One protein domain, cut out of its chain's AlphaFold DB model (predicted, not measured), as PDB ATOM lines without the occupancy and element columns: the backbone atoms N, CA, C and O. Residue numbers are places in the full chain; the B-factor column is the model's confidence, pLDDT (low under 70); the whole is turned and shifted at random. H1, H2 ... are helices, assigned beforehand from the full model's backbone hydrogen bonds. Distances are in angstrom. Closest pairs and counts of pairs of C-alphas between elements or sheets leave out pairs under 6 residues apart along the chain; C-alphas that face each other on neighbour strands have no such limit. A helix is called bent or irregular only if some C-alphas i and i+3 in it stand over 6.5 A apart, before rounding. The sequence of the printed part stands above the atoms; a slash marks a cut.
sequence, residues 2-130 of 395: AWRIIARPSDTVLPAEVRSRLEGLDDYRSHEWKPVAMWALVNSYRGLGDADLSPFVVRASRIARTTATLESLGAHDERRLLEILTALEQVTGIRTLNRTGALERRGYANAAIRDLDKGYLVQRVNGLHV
ATOM      1  N   ALA A   2      10.544 -39.596 -50.311       82.88
ATOM      2  CA  ALA A   2      11.040 -39.076 -49.022       82.88
ATOM      3  C   ALA A   2      12.574 -39.014 -48.838       82.88
ATOM      4  O   ALA A   2      13.082 -38.012 -48.350       82.88
ATOM      5  N   TRP A   3      13.343 -40.013 -49.293       86.56
ATOM      6  CA  TRP A   3      14.818 -39.955 -49.242       86.56
ATOM      7  C   TRP A   3      15.393 -38.712 -49.943       86.56
ATOM      8  O   TRP A   3      16.333 -38.091 -49.452       86.56
ATOM      9  N   ARG A   4      14.814 -38.319 -51.089       88.12
ATOM     10  CA  ARG A   4      15.266 -37.136 -51.832       88.12
ATOM     11  C   ARG A   4      14.946 -35.845 -51.081       88.12
ATOM     12  O   ARG A   4      15.717 -34.902 -51.207       88.12
ATOM     13  N   ILE A   5      13.821 -35.807 -50.358       89.44
ATOM     14  CA  ILE A   5      13.421 -34.660 -49.528       89.44
ATOM     15  C   ILE A   5      14.453 -34.462 -48.431       89.44
ATOM     16  O   ILE A   5      14.980 -33.371 -48.291       89.44
ATOM     17  N   ILE A   6      14.804 -35.535 -47.720       91.25
ATOM     18  CA  ILE A   6      15.816 -35.487 -46.660       91.25
ATOM     19  C   ILE A   6      17.170 -35.015 -47.197       91.25
ATOM     20  O   ILE A   6      17.854 -34.253 -46.533       91.25
ATOM     21  N   ALA A   7      17.555 -35.441 -48.403       88.19
ATOM     22  CA  ALA A   7      18.826 -35.036 -48.998       88.19
ATOM     23  C   ALA A   7      18.872 -33.556 -49.423       88.19
ATOM     24  O   ALA A   7      19.960 -33.006 -49.566       88.19
ATOM     25  N   ARG A   8      17.718 -32.934 -49.707       89.38
ATOM     26  CA  ARG A   8      17.616 -31.535 -50.158       89.38
ATOM     27  C   ARG A   8      16.341 -30.873 -49.618       89.38
ATOM     28  O   ARG A   8      15.443 -30.579 -50.411       89.38
ATOM     29  N   PRO A   9      16.222 -30.651 -48.295       90.12
ATOM     30  CA  PRO A   9      14.980 -30.153 -47.711       90.12
ATOM     31  C   PRO A   9      14.635 -28.746 -48.208       90.12
ATOM     32  O   PRO A   9      13.483 -28.493 -48.554       90.12
ATOM     33  N   SER A  10      15.629 -27.862 -48.337       87.81
ATOM     34  CA  SER A  10      15.495 -26.480 -48.836       87.81
ATOM     35  C   SER A  10      14.933 -26.358 -50.255       87.81
ATOM     36  O   SER A  10      14.320 -25.342 -50.574       87.81
ATOM     37  N   ASP A  11      15.072 -27.390 -51.090       89.31
ATOM     38  CA  ASP A  11      14.538 -27.398 -52.458       89.31
ATOM     39  C   ASP A  11      13.043 -27.775 -52.513       89.31
ATOM     40  O   ASP A  11      12.469 -27.893 -53.600       89.31
ATOM     41  N   THR A  12      12.400 -28.013 -51.366       89.81
ATOM     42  CA  THR A  12      11.014 -28.494 -51.288       89.81
ATOM     43  C   THR A  12      10.013 -27.403 -50.921       89.81
ATOM     44  O   THR A  12      10.353 -26.399 -50.291       89.81
ATOM     45  N   VAL A  13       8.744 -27.635 -51.260       89.38
ATOM     46  CA  VAL A  13       7.608 -26.789 -50.840       89.38
ATOM     47  C   VAL A  13       7.177 -27.018 -49.388       89.38
ATOM     48  O   VAL A  13       6.169 -26.466 -48.955       89.38
ATOM     49  N   LEU A  14       7.909 -27.847 -48.635       90.88
ATOM     50  CA  LEU A  14       7.577 -28.142 -47.247       90.88
ATOM     51  C   LEU A  14       7.667 -26.882 -46.365       90.88
ATOM     52  O   LEU A  14       8.451 -25.974 -46.668       90.88
ATOM     53  N   PRO A  15       6.914 -26.846 -45.251       91.69
ATOM     54  CA  PRO A  15       6.968 -25.767 -44.273       91.69
ATOM     55  C   PRO A  15       8.399 -25.495 -43.803       91.69
ATOM     56  O   PRO A  15       9.211 -26.416 -43.665       91.69
ATOM     57  N   ALA A  16       8.717 -24.224 -43.545       90.62
ATOM     58  CA  ALA A  16      10.074 -23.805 -43.197       90.62
ATOM     59  C   ALA A  16      10.622 -24.546 -41.964       90.62
ATOM     60  O   ALA A  16      11.770 -24.985 -41.989       90.62
ATOM     61  N   GLU A  17       9.791 -24.763 -40.942       91.62
ATOM     62  CA  GLU A  17      10.170 -25.508 -39.738       91.62
ATOM     63  C   GLU A  17      10.496 -26.977 -40.034       91.62
ATOM     64  O   GLU A  17      11.494 -27.499 -39.543       91.62
ATOM     65  N   VAL A  18       9.719 -27.642 -40.894       94.25
ATOM     66  CA  VAL A  18       9.998 -29.027 -41.307       94.25
ATOM     67  C   VAL A  18      11.335 -29.100 -42.045       94.25
ATOM     68  O   VAL A  18      12.160 -29.960 -41.734       94.25
ATOM     69  N   ARG A  19      11.584 -28.179 -42.989       93.31
ATOM     70  CA  ARG A  19      12.867 -28.113 -43.713       93.31
ATOM     71  C   ARG A  19      14.032 -27.894 -42.750       93.31
ATOM     72  O   ARG A  19      15.005 -28.638 -42.815       93.31
ATOM     73  N   SER A  20      13.875 -26.957 -41.819       92.38
ATOM     74  CA  SER A  20      14.859 -26.632 -40.785       92.38
ATOM     75  C   SER A  20      15.234 -27.845 -39.928       92.38
ATOM     76  O   SER A  20      16.414 -28.156 -39.755       92.38
ATOM     77  N   ARG A  21      14.239 -28.604 -39.446       94.38
ATOM     78  CA  ARG A  21      14.478 -29.820 -38.649       94.38
ATOM     79  C   ARG A  21      15.204 -30.906 -39.442       94.38
ATOM     80  O   ARG A  21      16.095 -31.561 -38.906       94.38
ATOM     81  N   LEU A  22      14.839 -31.098 -40.710       95.31
ATOM     82  CA  LEU A  22      15.496 -32.077 -41.580       95.31
ATOM     83  C   LEU A  22      16.944 -31.690 -41.897       95.31
ATOM     84  O   LEU A  22      17.813 -32.557 -41.891       95.31
ATOM     85  N   GLU A  23      17.210 -30.406 -42.140       93.19
ATOM     86  CA  GLU A  23      18.569 -29.889 -42.336       93.19
ATOM     87  C   GLU A  23      19.416 -30.046 -41.072       93.19
ATOM     88  O   GLU A  23      20.560 -30.486 -41.155       93.19
ATOM     89  N   GLY A  24      18.839 -29.771 -39.896       93.88
ATOM     90  CA  GLY A  24      19.490 -30.025 -38.613       93.88
ATOM     91  C   GLY A  24      19.898 -31.492 -38.455       93.88
ATOM     92  O   GLY A  24      21.046 -31.777 -38.115       93.88
ATOM     93  N   LEU A  25      19.007 -32.436 -38.764       95.56
ATOM     94  CA  LEU A  25      19.311 -33.870 -38.695       95.56
ATOM     95  C   LEU A  25      20.433 -34.305 -39.663       95.56
ATOM     96  O   LEU A  25      21.135 -35.281 -39.388       95.56
ATOM     97  N   ASP A  26      20.659 -33.585 -40.764       92.38
ATOM     98  CA  ASP A  26      21.753 -33.882 -41.700       92.38
ATOM     99  C   ASP A  26      23.128 -33.374 -41.216       92.38
ATOM    100  O   ASP A  26      24.157 -33.816 -41.727       92.38
ATOM    101  N   ASP A  27      23.185 -32.552 -40.155       92.75
ATOM    102  CA  ASP A  27      24.450 -32.222 -39.473       92.75
ATOM    103  C   ASP A  27      25.068 -33.452 -38.766       92.75
ATOM    104  O   ASP A  27      26.262 -33.463 -38.448       92.75
ATOM    105  N   TYR A  28      24.280 -34.506 -38.514       94.69
ATOM    106  CA  TYR A  28      24.763 -35.732 -37.887       94.69
ATOM    107  C   TYR A  28      25.470 -36.638 -38.887       94.69
ATOM    108  O   TYR A  28      24.949 -37.001 -39.940       94.69
ATOM    109  N   ARG A  29      26.631 -37.152 -38.479       90.31
ATOM    110  CA  ARG A  29      27.358 -38.165 -39.253       90.31
ATOM    111  C   ARG A  29      26.626 -39.509 -39.321       90.31
ATOM    112  O   ARG A  29      26.781 -40.252 -40.286       90.31
ATOM    113  N   SER A  30      25.876 -39.857 -38.279       90.62
ATOM    114  CA  SER A  30      25.022 -41.046 -38.265       90.62
ATOM    115  C   SER A  30      23.816 -40.875 -39.181       90.62
ATOM    116  O   SER A  30      23.295 -39.776 -39.325       90.62
ATOM    117  N   HIS A  31      23.318 -41.978 -39.738       94.00
ATOM    118  CA  HIS A  31      22.153 -41.971 -40.634       94.00
ATOM    119  C   HIS A  31      20.981 -42.809 -40.109       94.00
ATOM    120  O   HIS A  31      19.972 -42.947 -40.796       94.00
ATOM    121  N   GLU A  32      21.086 -43.358 -38.895       95.12
ATOM    122  CA  GLU A  32      20.034 -44.187 -38.290       95.12
ATOM    123  C   GLU A  32      18.713 -43.436 -38.052       95.12
ATOM    124  O   GLU A  32      17.671 -44.068 -37.926       95.12
ATOM    125  N   TRP A  33      18.732 -42.101 -38.036       96.38
ATOM    126  CA  TRP A  33      17.535 -41.265 -37.941       96.38
ATOM    127  C   TRP A  33      16.733 -41.211 -39.253       96.38
ATOM    128  O   TRP A  33      15.521 -40.991 -39.222       96.38
ATOM    129  N   LYS A  34      17.374 -41.438 -40.415       97.12
ATOM    130  CA  LYS A  34      16.752 -41.255 -41.741       97.12
ATOM    131  C   LYS A  34      15.483 -42.095 -41.927       97.12
ATOM    132  O   LYS A  34      14.492 -41.522 -42.369       97.12
ATOM    133  N   PRO A  35      15.443 -43.393 -41.563       97.06
ATOM    134  CA  PRO A  35      14.224 -44.193 -41.679       97.06
ATOM    135  C   PRO A  35      13.035 -43.618 -40.898       97.06
ATOM    136  O   PRO A  35      11.929 -43.588 -41.429       97.06
ATOM    137  N   VAL A  36      13.260 -43.107 -39.682       97.88
ATOM    138  CA  VAL A  36      12.194 -42.522 -38.849       97.88
ATOM    139  C   VAL A  36      11.674 -41.224 -39.471       97.88
ATOM    140  O   VAL A  36      10.467 -41.040 -39.590       97.88
ATOM    141  N   ALA A  37      12.571 -40.352 -39.945       97.38
ATOM    142  CA  ALA A  37      12.186 -39.120 -40.636       97.38
ATOM    143  C   ALA A  37      11.446 -39.400 -41.958       97.38
ATOM    144  O   ALA A  37      10.453 -38.743 -42.266       97.38
ATOM    145  N   MET A  38      11.886 -40.401 -42.730       95.88
ATOM    146  CA  MET A  38      11.195 -40.830 -43.954       95.88
ATOM    147  C   MET A  38       9.792 -41.343 -43.647       95.88
ATOM    148  O   MET A  38       8.852 -40.972 -44.346       95.88
ATOM    149  N   TRP A  39       9.662 -42.176 -42.613       95.81
ATOM    150  CA  TRP A  39       8.376 -42.684 -42.154       95.81
ATOM    151  C   TRP A  39       7.444 -41.534 -41.767       95.81
ATOM    152  O   TRP A  39       6.313 -41.488 -42.243       95.81
ATOM    153  N   ALA A  40       7.937 -40.571 -40.982       95.88
ATOM    154  CA  ALA A  40       7.146 -39.425 -40.542       95.88
ATOM    155  C   ALA A  40       6.648 -38.595 -41.732       95.88
ATOM    156  O   ALA A  40       5.466 -38.293 -41.817       95.88
ATOM    157  N   LEU A  41       7.518 -38.306 -42.707       94.31
ATOM    158  CA  LEU A  41       7.130 -37.572 -43.914       94.31
ATOM    159  C   LEU A  41       6.035 -38.297 -44.707       94.31
ATOM    160  O   LEU A  41       5.021 -37.690 -45.044       94.31
ATOM    161  N   VAL A  42       6.219 -39.589 -44.996       92.38
ATOM    162  CA  VAL A  42       5.251 -40.378 -45.785       92.38
ATOM    163  C   VAL A  42       3.892 -40.462 -45.088       92.38
ATOM    164  O   VAL A  42       2.866 -40.419 -45.758       92.38
ATOM    165  N   ASN A  43       3.877 -40.525 -43.757       92.56
ATOM    166  CA  ASN A  43       2.645 -40.619 -42.976       92.56
ATOM    167  C   ASN A  43       2.011 -39.259 -42.636       92.56
ATOM    168  O   ASN A  43       0.931 -39.237 -42.062       92.56
ATOM    169  N   SER A  44       2.633 -38.138 -43.015       92.50
ATOM    170  CA  SER A  44       2.075 -36.789 -42.812       92.50
ATOM    171  C   SER A  44       1.594 -36.121 -44.105       92.50
ATOM    172  O   SER A  44       0.790 -35.187 -44.048       92.50
ATOM    173  N   TYR A  45       2.025 -36.616 -45.271       90.50
ATOM    174  CA  TYR A  45       1.650 -36.093 -46.590       90.50
ATOM    175  C   TYR A  45       1.172 -37.221 -47.510       90.50
ATOM    176  O   TYR A  45       1.971 -38.036 -47.976       90.50
ATOM    177  N   ARG A  46      -0.130 -37.245 -47.823       85.88
ATOM    178  CA  ARG A  46      -0.752 -38.324 -48.622       85.88
ATOM    179  C   ARG A  46      -0.173 -38.419 -50.037       85.88
ATOM    180  O   ARG A  46       0.019 -39.514 -50.554       85.88
ATOM    181  N   GLY A  47       0.140 -37.272 -50.637       82.31
ATOM    182  CA  GLY A  47       0.626 -37.164 -52.014       82.31
ATOM    183  C   GLY A  47       2.098 -37.536 -52.207       82.31
ATOM    184  O   GLY A  47       2.555 -37.603 -53.341       82.31
ATOM    185  N   LEU A  48       2.874 -37.812 -51.147       82.62
ATOM    186  CA  LEU A  48       4.299 -38.166 -51.299       82.62
ATOM    187  C   LEU A  48       4.545 -39.542 -51.940       82.62
ATOM    188  O   LEU A  48       5.682 -39.829 -52.341       82.62
ATOM    189  N   GLY A  49       3.516 -40.389 -51.999       73.12
ATOM    190  CA  GLY A  49       3.530 -41.670 -52.706       73.12
ATOM    191  C   GLY A  49       3.161 -41.573 -54.190       73.12
ATOM    192  O   GLY A  49       3.401 -42.532 -54.919       73.12
ATOM    193  N   ASP A  50       2.617 -40.439 -54.636       79.56
ATOM    194  CA  ASP A  50       2.183 -40.223 -56.016       79.56
ATOM    195  C   ASP A  50       3.391 -39.922 -56.926       79.56
ATOM    196  O   ASP A  50       4.268 -39.121 -56.589       79.56
ATOM    197  N   ALA A  51       3.470 -40.601 -58.072       74.62
ATOM    198  CA  ALA A  51       4.566 -40.455 -59.027       74.62
ATOM    199  C   ALA A  51       4.493 -39.140 -59.823       74.62
ATOM    200  O   ALA A  51       5.535 -38.652 -60.286       74.62
ATOM    201  N   ASP A  52       3.296 -38.565 -59.951       75.69
ATOM    202  CA  ASP A  52       3.040 -37.372 -60.758       75.69
ATOM    203  C   ASP A  52       3.202 -36.073 -59.953       75.69
ATOM    204  O   ASP A  52       3.437 -35.004 -60.524       75.69
ATOM    205  N   LEU A  53       3.196 -36.163 -58.618       77.25
ATOM    206  CA  LEU A  53       3.404 -35.033 -57.713       77.25
ATOM    207  C   LEU A  53       4.871 -34.925 -57.272       77.25
ATOM    208  O   LEU A  53       5.417 -35.761 -56.550       77.25
ATOM    209  N   SER A  54       5.530 -33.835 -57.676       83.12
ATOM    210  CA  SER A  54       6.892 -33.521 -57.230       83.12
ATOM    211  C   SER A  54       6.875 -32.513 -56.075       83.12
ATOM    212  O   SER A  54       6.498 -31.366 -56.307       83.12
ATOM    213  N   PRO A  55       7.390 -32.857 -54.877       83.38
ATOM    214  CA  PRO A  55       7.480 -31.931 -53.742       83.38
ATOM    215  C   PRO A  55       8.600 -30.886 -53.892       83.38
ATOM    216  O   PRO A  55       8.791 -30.056 -53.004       83.38
ATOM    217  N   PHE A  56       9.383 -30.946 -54.974       85.69
ATOM    218  CA  PHE A  56      10.491 -30.031 -55.244       85.69
ATOM    219  C   PHE A  56      10.040 -28.828 -56.064       85.69
ATOM    220  O   PHE A  56       9.369 -28.985 -57.086       85.69
ATOM    221  N   VAL A  57      10.497 -27.644 -55.656       77.44
ATOM    222  CA  VAL A  57      10.325 -26.401 -56.407       77.44
ATOM    223  C   VAL A  57      11.153 -26.516 -57.689       77.44
ATOM    224  O   VAL A  57      12.385 -26.548 -57.652       77.44
ATOM    225  N   VAL A  58      10.494 -26.636 -58.843       66.50
ATOM    226  CA  VAL A  58      11.180 -26.759 -60.136       66.50
ATOM    227  C   VAL A  58      11.902 -25.445 -60.441       66.50
ATOM    228  O   VAL A  58      11.284 -24.462 -60.841       66.50
ATOM    229  N   ARG A  59      13.233 -25.418 -60.311       52.38
ATOM    230  CA  ARG A  59      14.055 -24.382 -60.950       52.38
ATOM    231  C   ARG A  59      14.143 -24.705 -62.441       52.38
ATOM    232  O   ARG A  59      14.956 -25.530 -62.834       52.38
ATOM    233  N   ALA A  60      13.247 -24.109 -63.229       43.88
ATOM    234  CA  ALA A  60      13.273 -24.029 -64.693       43.88
ATOM    235  C   ALA A  60      13.817 -25.281 -65.425       43.88
ATOM    236  O   ALA A  60      14.972 -25.331 -65.841       43.88
ATOM    237  N   SER A  61      12.969 -26.288 -65.639       43.38
ATOM    238  CA  SER A  61      13.241 -27.395 -66.566       43.38
ATOM    239  C   SER A  61      11.973 -27.718 -67.360       43.38
ATOM    240  O   SER A  61      10.886 -27.754 -66.791       43.38
ATOM    241  N   ARG A  62      12.123 -27.924 -68.678       46.91
ATOM    242  CA  ARG A  62      11.074 -28.076 -69.716       46.91
ATOM    243  C   ARG A  62      10.242 -29.368 -69.620       46.91
ATOM    244  O   ARG A  62       9.767 -29.870 -70.632       46.91
ATOM    245  N   ILE A  63      10.078 -29.930 -68.430       47.03
ATOM    246  CA  ILE A  63       9.207 -31.082 -68.205       47.03
ATOM    247  C   ILE A  63       8.073 -30.581 -67.327       47.03
ATOM    248  O   ILE A  63       8.297 -30.242 -66.167       47.03
ATOM    249  N   ALA A  64       6.879 -30.500 -67.909       43.75
ATOM    250  CA  ALA A  64       5.640 -30.093 -67.260       43.75
ATOM    251  C   ALA A  64       5.228 -31.112 -66.182       43.75
ATOM    252  O   ALA A  64       4.275 -31.863 -66.346       43.75
ATOM    253  N   ARG A  65       5.976 -31.179 -65.079       53.22
ATOM    254  CA  ARG A  65       5.463 -31.706 -63.818       53.22
ATOM    255  C   ARG A  65       4.780 -30.544 -63.122       53.22
ATOM    256  O   ARG A  65       5.429 -29.533 -62.846       53.22
ATOM    257  N   THR A  66       3.480 -30.678 -62.886       53.41
ATOM    258  CA  THR A  66       2.700 -29.787 -62.027       53.41
ATOM    259  C   THR A  66       3.497 -29.546 -60.750       53.41
ATOM    260  O   THR A  66       3.867 -30.477 -60.035       53.41
ATOM    261  N   THR A  67       3.880 -28.293 -60.518       54.25
ATOM    262  CA  THR A  67       4.645 -27.928 -59.327       54.25
ATOM    263  C   THR A  67       3.716 -28.146 -58.141       54.25
ATOM    264  O   THR A  67       2.695 -27.467 -58.048       54.25
ATOM    265  N   ALA A  68       4.000 -29.139 -57.293       62.94
ATOM    266  CA  ALA A  68       3.112 -29.452 -56.183       62.94
ATOM    267  C   ALA A  68       3.082 -28.257 -55.224       62.94
ATOM    268  O   ALA A  68       4.126 -27.811 -54.753       62.94
ATOM    269  N   THR A  69       1.898 -27.724 -54.937       73.31
ATOM    270  CA  THR A  69       1.676 -26.847 -53.783       73.31
ATOM    271  C   THR A  69       1.599 -27.698 -52.515       73.31
ATOM    272  O   THR A  69       1.341 -28.904 -52.584       73.31
ATOM    273  N   LEU A  70       1.790 -27.093 -51.339       73.62
ATOM    274  CA  LEU A  70       1.630 -27.804 -50.065       73.62
ATOM    275  C   LEU A  70       0.241 -28.465 -49.945       73.62
ATOM    276  O   LEU A  70       0.135 -29.596 -49.475       73.62
ATOM    277  N   GLU A  71      -0.799 -27.796 -50.448       77.88
ATOM    278  CA  GLU A  71      -2.168 -28.319 -50.522       77.88
ATOM    279  C   GLU A  71      -2.254 -29.581 -51.386       77.88
ATOM    280  O   GLU A  71      -2.815 -30.587 -50.955       77.88
ATOM    281  N   SER A  72      -1.627 -29.577 -52.569       81.19
ATOM    282  CA  SER A  72      -1.623 -30.744 -53.463       81.19
ATOM    283  C   SER A  72      -0.886 -31.958 -52.884       81.19
ATOM    284  O   SER A  72      -1.197 -33.091 -53.240       81.19
ATOM    285  N   LEU A  73       0.052 -31.752 -51.948       83.19
ATOM    286  CA  LEU A  73       0.716 -32.847 -51.233       83.19
ATOM    287  C   LEU A  73      -0.189 -33.509 -50.178       83.19
ATOM    288  O   LEU A  73       0.165 -34.570 -49.657       83.19
ATOM    289  N   GLY A  74      -1.347 -32.922 -49.855       84.06
ATOM    290  CA  GLY A  74      -2.306 -33.491 -48.907       84.06
ATOM    291  C   GLY A  74      -1.740 -33.602 -47.490       84.06
ATOM    292  O   GLY A  74      -1.752 -34.688 -46.894       84.06
ATOM    293  N   ALA A  75      -1.197 -32.496 -46.972       85.38
ATOM    294  CA  ALA A  75      -0.763 -32.384 -45.582       85.38
ATOM    295  C   ALA A  75      -1.958 -32.597 -44.641       85.38
ATOM    296  O   ALA A  75      -3.001 -31.973 -44.819       85.38
ATOM    297  N   HIS A  76      -1.831 -33.489 -43.658       85.12
ATOM    298  CA  HIS A  76      -2.939 -33.787 -42.735       85.12
ATOM    299  C   HIS A  76      -2.517 -33.987 -41.276       85.12
ATOM    300  O   HIS A  76      -3.387 -34.071 -40.416       85.12
ATOM    301  N   ASP A  77      -1.213 -34.043 -40.986       85.12
ATOM    302  CA  ASP A  77      -0.714 -34.197 -39.616       85.12
ATOM    303  C   ASP A  77       0.658 -33.523 -39.420       85.12
ATOM    304  O   ASP A  77       1.675 -34.147 -39.105       85.12
ATOM    305  N   GLU A  78       0.703 -32.219 -39.696       86.88
ATOM    306  CA  GLU A  78       1.931 -31.418 -39.613       86.88
ATOM    307  C   GLU A  78       2.421 -31.250 -38.170       86.88
ATOM    308  O   GLU A  78       3.621 -31.311 -37.901       86.88
ATOM    309  N   ARG A  79       1.497 -31.117 -37.211       91.69
ATOM    310  CA  ARG A  79       1.854 -31.019 -35.794       91.69
ATOM    311  C   ARG A  79       2.577 -32.280 -35.319       91.69
ATOM    312  O   ARG A  79       3.650 -32.171 -34.730       91.69
ATOM    313  N   ARG A  80       2.037 -33.473 -35.598       94.25
ATOM    314  CA  ARG A  80       2.694 -34.731 -35.218       94.25
ATOM    315  C   ARG A  80       4.022 -34.913 -35.946       94.25
ATOM    316  O   ARG A  80       4.967 -35.406 -35.337       94.25
ATOM    317  N   LEU A  81       4.130 -34.490 -37.212       95.88
ATOM    318  CA  LEU A  81       5.405 -34.485 -37.936       95.88
ATOM    319  C   LEU A  81       6.470 -33.693 -37.173       95.88
ATOM    320  O   LEU A  81       7.565 -34.203 -36.940       95.88
ATOM    321  N   LEU A  82       6.145 -32.469 -36.757       96.00
ATOM    322  CA  LEU A  82       7.059 -31.614 -36.003       96.00
ATOM    323  C   LEU A  82       7.394 -32.202 -34.629       96.00
ATOM    324  O   LEU A  82       8.560 -32.171 -34.233       96.00
ATOM    325  N   GLU A  83       6.423 -32.792 -33.928       96.62
ATOM    326  CA  GLU A  83       6.658 -33.499 -32.661       96.62
ATOM    327  C   GLU A  83       7.636 -34.675 -32.848       96.62
ATOM    328  O   GLU A  83       8.598 -34.804 -32.086       96.62
ATOM    329  N   ILE A  84       7.459 -35.490 -33.898       98.06
ATOM    330  CA  ILE A  84       8.362 -36.606 -34.221       98.06
ATOM    331  C   ILE A  84       9.761 -36.097 -34.567       98.06
ATOM    332  O   ILE A  84      10.736 -36.612 -34.027       98.06
ATOM    333  N   LEU A  85       9.886 -35.104 -35.455       97.75
ATOM    334  CA  LEU A  85      11.191 -34.576 -35.867       97.75
ATOM    335  C   LEU A  85      11.929 -33.905 -34.702       97.75
ATOM    336  O   LEU A  85      13.147 -34.036 -34.597       97.75
ATOM    337  N   THR A  86      11.201 -33.244 -33.800       96.75
ATOM    338  CA  THR A  86      11.767 -32.641 -32.585       96.75
ATOM    339  C   THR A  86      12.279 -33.715 -31.627       96.75
ATOM    340  O   THR A  86      13.428 -33.649 -31.191       96.75
ATOM    341  N   ALA A  87      11.474 -34.746 -31.351       97.75
ATOM    342  CA  ALA A  87      11.907 -35.865 -30.516       97.75
ATOM    343  C   ALA A  87      13.083 -36.625 -31.156       97.75
ATOM    344  O   ALA A  87      14.019 -37.030 -30.468       97.75
ATOM    345  N   LEU A  88      13.081 -36.773 -32.485       98.12
ATOM    346  CA  LEU A  88      14.150 -37.424 -33.238       98.12
ATOM    347  C   LEU A  88      15.473 -36.646 -33.163       98.12
ATOM    348  O   LEU A  88      16.516 -37.267 -32.948       98.12
ATOM    349  N   GLU A  89      15.444 -35.317 -33.296       97.38
ATOM    350  CA  GLU A  89      16.610 -34.441 -33.089       97.38
ATOM    351  C   GLU A  89      17.167 -34.606 -31.672       97.38
ATOM    352  O   GLU A  89      18.366 -34.821 -31.496       97.38
ATOM    353  N   GLN A  90      16.289 -34.575 -30.667       96.94
ATOM    354  CA  GLN A  90      16.670 -34.712 -29.264       96.94
ATOM    355  C   GLN A  90      17.363 -36.052 -28.983       96.94
ATOM    356  O   GLN A  90      18.485 -36.081 -28.467       96.94
ATOM    357  N   VAL A  91      16.732 -37.175 -29.349       97.00
ATOM    358  CA  VAL A  91      17.302 -38.503 -29.070       97.00
ATOM    359  C   VAL A  91      18.568 -38.764 -29.876       97.00
ATOM    360  O   VAL A  91      19.470 -39.443 -29.387       97.00
ATOM    361  N   THR A  92      18.671 -38.234 -31.098       97.44
ATOM    362  CA  THR A  92      19.872 -38.395 -31.930       97.44
ATOM    363  C   THR A  92      21.040 -37.598 -31.348       97.44
ATOM    364  O   THR A  92      22.144 -38.142 -31.246       97.44
ATOM    365  N   GLY A  93      20.789 -36.373 -30.879       96.62
ATOM    366  CA  GLY A  93      21.743 -35.533 -30.150       96.62
ATOM    367  C   GLY A  93      22.329 -36.230 -28.934       96.62
ATOM    368  O   GLY A  93      23.531 -36.506 -28.869       96.62
ATOM    369  N   ILE A  94      21.450 -36.600 -28.005       96.19
ATOM    370  CA  ILE A  94      21.830 -37.195 -26.720       96.19
ATOM    371  C   ILE A  94      22.542 -38.541 -26.909       96.19
ATOM    372  O   ILE A  94      23.573 -38.796 -26.288       96.19
ATOM    373  N   ARG A  95      22.080 -39.391 -27.834       94.44
ATOM    374  CA  ARG A  95      22.753 -40.669 -28.132       94.44
ATOM    375  C   ARG A  95      24.114 -40.482 -28.801       94.44
ATOM    376  O   ARG A  95      25.013 -41.300 -28.602       94.44
ATOM    377  N   THR A  96      24.287 -39.421 -29.590       93.62
ATOM    378  CA  THR A  96      25.592 -39.082 -30.176       93.62
ATOM    379  C   THR A  96      26.563 -38.633 -29.085       93.62
ATOM    380  O   THR A  96      27.687 -39.135 -29.040       93.62
ATOM    381  N   LEU A  97      26.116 -37.781 -28.150       92.06
ATOM    382  CA  LEU A  97      26.881 -37.410 -26.950       92.06
ATOM    383  C   LEU A  97      27.292 -38.645 -26.132       92.06
ATOM    384  O   LEU A  97      28.467 -38.807 -25.799       92.06
ATOM    385  N   ASN A  98      26.349 -39.556 -25.896       91.12
ATOM    386  CA  ASN A  98      26.566 -40.783 -25.126       91.12
ATOM    387  C   ASN A  98      27.341 -41.867 -25.881       91.12
ATOM    388  O   ASN A  98      27.558 -42.953 -25.343       91.12
ATOM    389  N   ARG A  99      27.768 -41.603 -27.125       89.31
ATOM    390  CA  ARG A  99      28.488 -42.561 -27.981       89.31
ATOM    391  C   ARG A  99      27.750 -43.896 -28.130       89.31
ATOM    392  O   ARG A  99      28.378 -44.941 -28.301       89.31
ATOM    393  N   THR A 100      26.418 -43.861 -28.104       90.25
ATOM    394  CA  THR A 100      25.552 -45.027 -28.309       90.25
ATOM    395  C   THR A 100      25.942 -45.728 -29.607       90.25
ATOM    396  O   THR A 100      26.052 -45.077 -30.645       90.25
ATOM    397  N   GLY A 101      26.156 -47.044 -29.575       88.88
ATOM    398  CA  GLY A 101      26.645 -47.800 -30.731       88.88
ATOM    399  C   GLY A 101      25.669 -47.799 -31.916       88.88
ATOM    400  O   GLY A 101      24.457 -47.694 -31.744       88.88
ATOM    401  N   ALA A 102      26.181 -47.961 -33.140       91.31
ATOM    402  CA  ALA A 102      25.349 -47.933 -34.350       91.31
ATOM    403  C   ALA A 102      24.239 -49.002 -34.348       91.31
ATOM    404  O   ALA A 102      23.121 -48.726 -34.777       91.31
ATOM    405  N   LEU A 103      24.523 -50.204 -33.829       93.44
ATOM    406  CA  LEU A 103      23.532 -51.277 -33.712       93.44
ATOM    407  C   LEU A 103      22.384 -50.893 -32.764       93.44
ATOM    408  O   LEU A 103      21.221 -51.059 -33.123       93.44
ATOM    409  N   GLU A 104      22.702 -50.321 -31.600       93.50
ATOM    410  CA  GLU A 104      21.698 -49.841 -30.642       93.50
ATOM    411  C   GLU A 104      20.840 -48.730 -31.259       93.50
ATOM    412  O   GLU A 104      19.613 -48.798 -31.210       93.50
ATOM    413  N   ARG A 105      21.464 -47.749 -31.930       94.94
ATOM    414  CA  ARG A 105      20.739 -46.666 -32.623       94.94
ATOM    415  C   ARG A 105      19.767 -47.194 -33.681       94.94
ATOM    416  O   ARG A 105      18.646 -46.698 -33.766       94.94
ATOM    417  N   ARG A 106      20.152 -48.226 -34.444       96.31
ATOM    418  CA  ARG A 106      19.249 -48.910 -35.392       96.31
ATOM    419  C   ARG A 106      18.095 -49.604 -34.676       96.31
ATOM    420  O   ARG A 106      16.960 -49.513 -35.134       96.31
ATOM    421  N   GLY A 107      18.374 -50.263 -33.552       96.94
ATOM    422  CA  GLY A 107      17.351 -50.868 -32.700       96.94
ATOM    423  C   GLY A 107      16.301 -49.850 -32.253       96.94
ATOM    424  O   GLY A 107      15.106 -50.093 -32.420       96.94
ATOM    425  N   TYR A 108      16.738 -48.677 -31.783       96.62
ATOM    426  CA  TYR A 108      15.831 -47.592 -31.408       96.62
ATOM    427  C   TYR A 108      15.032 -47.043 -32.593       96.62
ATOM    428  O   TYR A 108      13.832 -46.837 -32.456       96.62
ATOM    429  N   ALA A 109      15.651 -46.846 -33.761       97.31
ATOM    430  CA  ALA A 109      14.941 -46.397 -34.961       97.31
ATOM    431  C   ALA A 109      13.841 -47.389 -35.388       97.31
ATOM    432  O   ALA A 109      12.713 -46.988 -35.672       97.31
ATOM    433  N   ASN A 110      14.137 -48.691 -35.350       97.56
ATOM    434  CA  ASN A 110      13.161 -49.743 -35.647       97.56
ATOM    435  C   ASN A 110      12.026 -49.791 -34.615       97.56
ATOM    436  O   ASN A 110      10.871 -50.009 -34.978       97.56
ATOM    437  N   ALA A 111      12.340 -49.607 -33.329       97.25
ATOM    438  CA  ALA A 111      11.327 -49.512 -32.281       97.25
ATOM    439  C   ALA A 111      10.440 -48.273 -32.474       97.25
ATOM    440  O   ALA A 111       9.225 -48.380 -32.345       97.25
ATOM    441  N   ALA A 112      11.031 -47.134 -32.853       98.00
ATOM    442  CA  ALA A 112      10.293 -45.905 -33.118       98.00
ATOM    443  C   ALA A 112       9.251 -46.096 -34.224       98.00
ATOM    444  O   ALA A 112       8.079 -45.821 -34.003       98.00
ATOM    445  N   ILE A 113       9.666 -46.621 -35.382       98.06
ATOM    446  CA  ILE A 113       8.765 -46.872 -36.518       98.06
ATOM    447  C   ILE A 113       7.633 -47.821 -36.115       98.06
ATOM    448  O   ILE A 113       6.468 -47.519 -36.343       98.06
ATOM    449  N   ARG A 114       7.959 -48.926 -35.435       97.94
ATOM    450  CA  ARG A 114       6.969 -49.919 -34.997       97.94
ATOM    451  C   ARG A 114       5.913 -49.338 -34.056       97.94
ATOM    452  O   ARG A 114       4.739 -49.672 -34.174       97.94
ATOM    453  N   ASP A 115       6.327 -48.528 -33.086       97.94
ATOM    454  CA  ASP A 115       5.409 -47.915 -32.122       97.94
ATOM    455  C   ASP A 115       4.563 -46.817 -32.794       97.94
ATOM    456  O   ASP A 115       3.369 -46.692 -32.523       97.94
ATOM    457  N   LEU A 116       5.157 -46.066 -33.728       96.88
ATOM    458  CA  LEU A 116       4.460 -45.064 -34.531       96.88
ATOM    459  C   LEU A 116       3.413 -45.679 -35.479       96.88
ATOM    460  O   LEU A 116       2.322 -45.116 -35.593       96.88
ATOM    461  N   ASP A 117       3.705 -46.837 -36.086       96.06
ATOM    462  CA  ASP A 117       2.774 -47.627 -36.914       96.06
ATOM    463  C   ASP A 117       1.562 -48.116 -36.112       96.06
ATOM    464  O   ASP A 117       0.444 -48.166 -36.620       96.06
ATOM    465  N   LYS A 118       1.755 -48.429 -34.826       96.19
ATOM    466  CA  LYS A 118       0.665 -48.788 -33.904       96.19
ATOM    467  C   LYS A 118      -0.189 -47.590 -33.475       96.19
ATOM    468  O   LYS A 118      -1.109 -47.760 -32.677       96.19
ATOM    469  N   GLY A 119       0.128 -46.384 -33.944       93.50
ATOM    470  CA  GLY A 119      -0.590 -45.162 -33.589       93.50
ATOM    471  C   GLY A 119      -0.257 -44.629 -32.195       93.50
ATOM    472  O   GLY A 119      -1.035 -43.851 -31.645       93.50
ATOM    473  N   TYR A 120       0.873 -45.022 -31.592       95.56
ATOM    474  CA  TYR A 120       1.264 -44.461 -30.298       95.56
ATOM    475  C   TYR A 120       1.592 -42.968 -30.421       95.56
ATOM    476  O   TYR A 120       2.167 -42.501 -31.410       95.56
ATOM    477  N   LEU A 121       1.233 -42.219 -29.375       93.19
ATOM    478  CA  LEU A 121       1.649 -40.829 -29.202       93.19
ATOM    479  C   LEU A 121       3.175 -40.756 -29.096       93.19
ATOM    480  O   LEU A 121       3.778 -41.615 -28.456       93.19
ATOM    481  N   VAL A 122       3.783 -39.701 -29.647       94.19
ATOM    482  CA  VAL A 122       5.250 -39.519 -29.708       94.19
ATOM    483  C   VAL A 122       5.914 -39.706 -28.339       94.19
ATOM    484  O   VAL A 122       6.929 -40.382 -28.229       94.19
ATOM    485  N   GLN A 123       5.286 -39.200 -27.276       90.25
ATOM    486  CA  GLN A 123       5.766 -39.304 -25.891       90.25
ATOM    487  C   GLN A 123       5.863 -40.749 -25.365       90.25
ATOM    488  O   GLN A 123       6.613 -41.013 -24.430       90.25
ATOM    489  N   ARG A 124       5.096 -41.683 -25.945       93.31
ATOM    490  CA  ARG A 124       5.070 -43.111 -25.583       93.31
ATOM    491  C   ARG A 124       5.910 -43.980 -26.522       93.31
ATOM    492  O   ARG A 124       5.968 -45.191 -26.333       93.31
ATOM    493  N   VAL A 125       6.534 -43.391 -27.543       96.50
ATOM    494  CA  VAL A 125       7.366 -44.118 -28.505       96.50
ATOM    495  C   VAL A 125       8.732 -44.390 -27.884       96.50
ATOM    496  O   VAL A 125       9.526 -43.473 -27.675       96.50
ATOM    497  N   ASN A 126       9.052 -45.663 -27.647       91.88
ATOM    498  CA  ASN A 126      10.278 -46.041 -26.933       91.88
ATOM    499  C   ASN A 126      11.551 -45.584 -27.658       91.88
ATOM    500  O   ASN A 126      12.510 -45.123 -27.044       91.88
ATOM    501  N   GLY A 127      11.564 -45.675 -28.990       93.69
ATOM    502  CA  GLY A 127      12.710 -45.261 -29.802       93.69
ATOM    503  C   GLY A 127      12.988 -43.751 -29.791       93.69
ATOM    504  O   GLY A 127      14.114 -43.348 -30.100       93.69
ATOM    505  N   LEU A 128      11.999 -42.944 -29.391       96.56
ATOM    506  CA  LEU A 128      12.043 -41.480 -29.297       96.56
ATOM    507  C   LEU A 128      12.072 -40.978 -27.843       96.56
ATOM    508  O   LEU A 128      12.006 -39.777 -27.602       96.56
ATOM    509  N   HIS A 129      12.195 -41.887 -26.874       93.31
ATOM    510  CA  HIS A 129      12.308 -41.545 -25.465       93.31
ATOM    511  C   HIS A 129      13.773 -41.321 -25.053       93.31
ATOM    512  O   HIS A 129      14.681 -42.015 -25.522       93.31
ATOM    513  N   VAL A 130      13.979 -40.365 -24.143       92.69
ATOM    514  CA  VAL A 130      15.256 -40.064 -23.480       92.69
ATOM    515  C   VAL A 130      15.123 -40.425 -22.005       92.69
ATOM    516  O   VAL A 130      14.291 -39.840 -21.304       92.69
TER     517      VAL A 130
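What this domain is: This is residues 2 to 130 of the 395 residues of an uncharacterized protein of Bifidobacterium longum subsp. longum (UniProt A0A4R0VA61). The longest helix, H5, lies side by side with H3 and H6 in a three-helix up-and-down bundle, each running against the one before it. H2 packs on H5, H1 crosses H3, and residues 50 to 77 form a long loop that reaches out and folds back, making much of the length. The 129 printed residues include six named helices, H1 to H6 in chain order, and no named strand: all helix. The whole is compact, with a radius of gyration of the C-alphas of 15.2 A, yet elongated, spanning 48 by 29 by 21 A.

How they stand to each other: Start at H5, residues 78 to 97, which touches H3, residues 34 to 44, opposite ways at a shallow tilt of 10 degrees; the closest C-alphas, of Ala 40 and Leu 81, are 5.9 A apart. H3 is the hub, touching four helices. H6, residues 102 to 117, touches H3 with residues 109 to 113 alone, closest at C-alphas Val 36 and Ile 113, 6.0 A. H5 touches H2, residues 16 to 26, with residues 81 to 89 alone, closest at C-alphas Leu 25 and Glu 89, 6.2 A. H1, residues 2 to 7, touches H3 at a steep tilt of 53 degrees, with C-alphas Ala 2 and Met 38 closest at 5.4 A. H4, residues 46 to 49, only just touches H3, only at the corner, with 3 pairs of C-alphas within 8 A; the closest, of Val 42 and Leu 48, are 6.0 A apart. In H1, H2, H3, H5 and H6 every O i to N i+4 pair is within hydrogen-bond range; H4 is too short for one, and its single O i to N i+3 pair is not within range.

Where its parts are: Find C-alpha 78 at (1.931, -31.418, -39.613); from there H5 runs 28.6 A to C-alpha 97. H6 runs 22.7 A and ends at C-alpha 117, (2.774, -47.627, -36.914). H2 measures 15.5 A, H3 15.4 A and H1 8.8 A. H4 measures 6.8 A from C-alpha 46 to C-alpha 49 and is only just irregular.

The domain as a whole: Look to the C-alphas of Arg 62 and Asn 98 for the two farthest apart, 48.9 A. The printed part has no cut; the link from H4 to H5 is long, 28 residues. Residues 58 to 68 have pLDDT under 70, against a mean of 88.0 for the printed part.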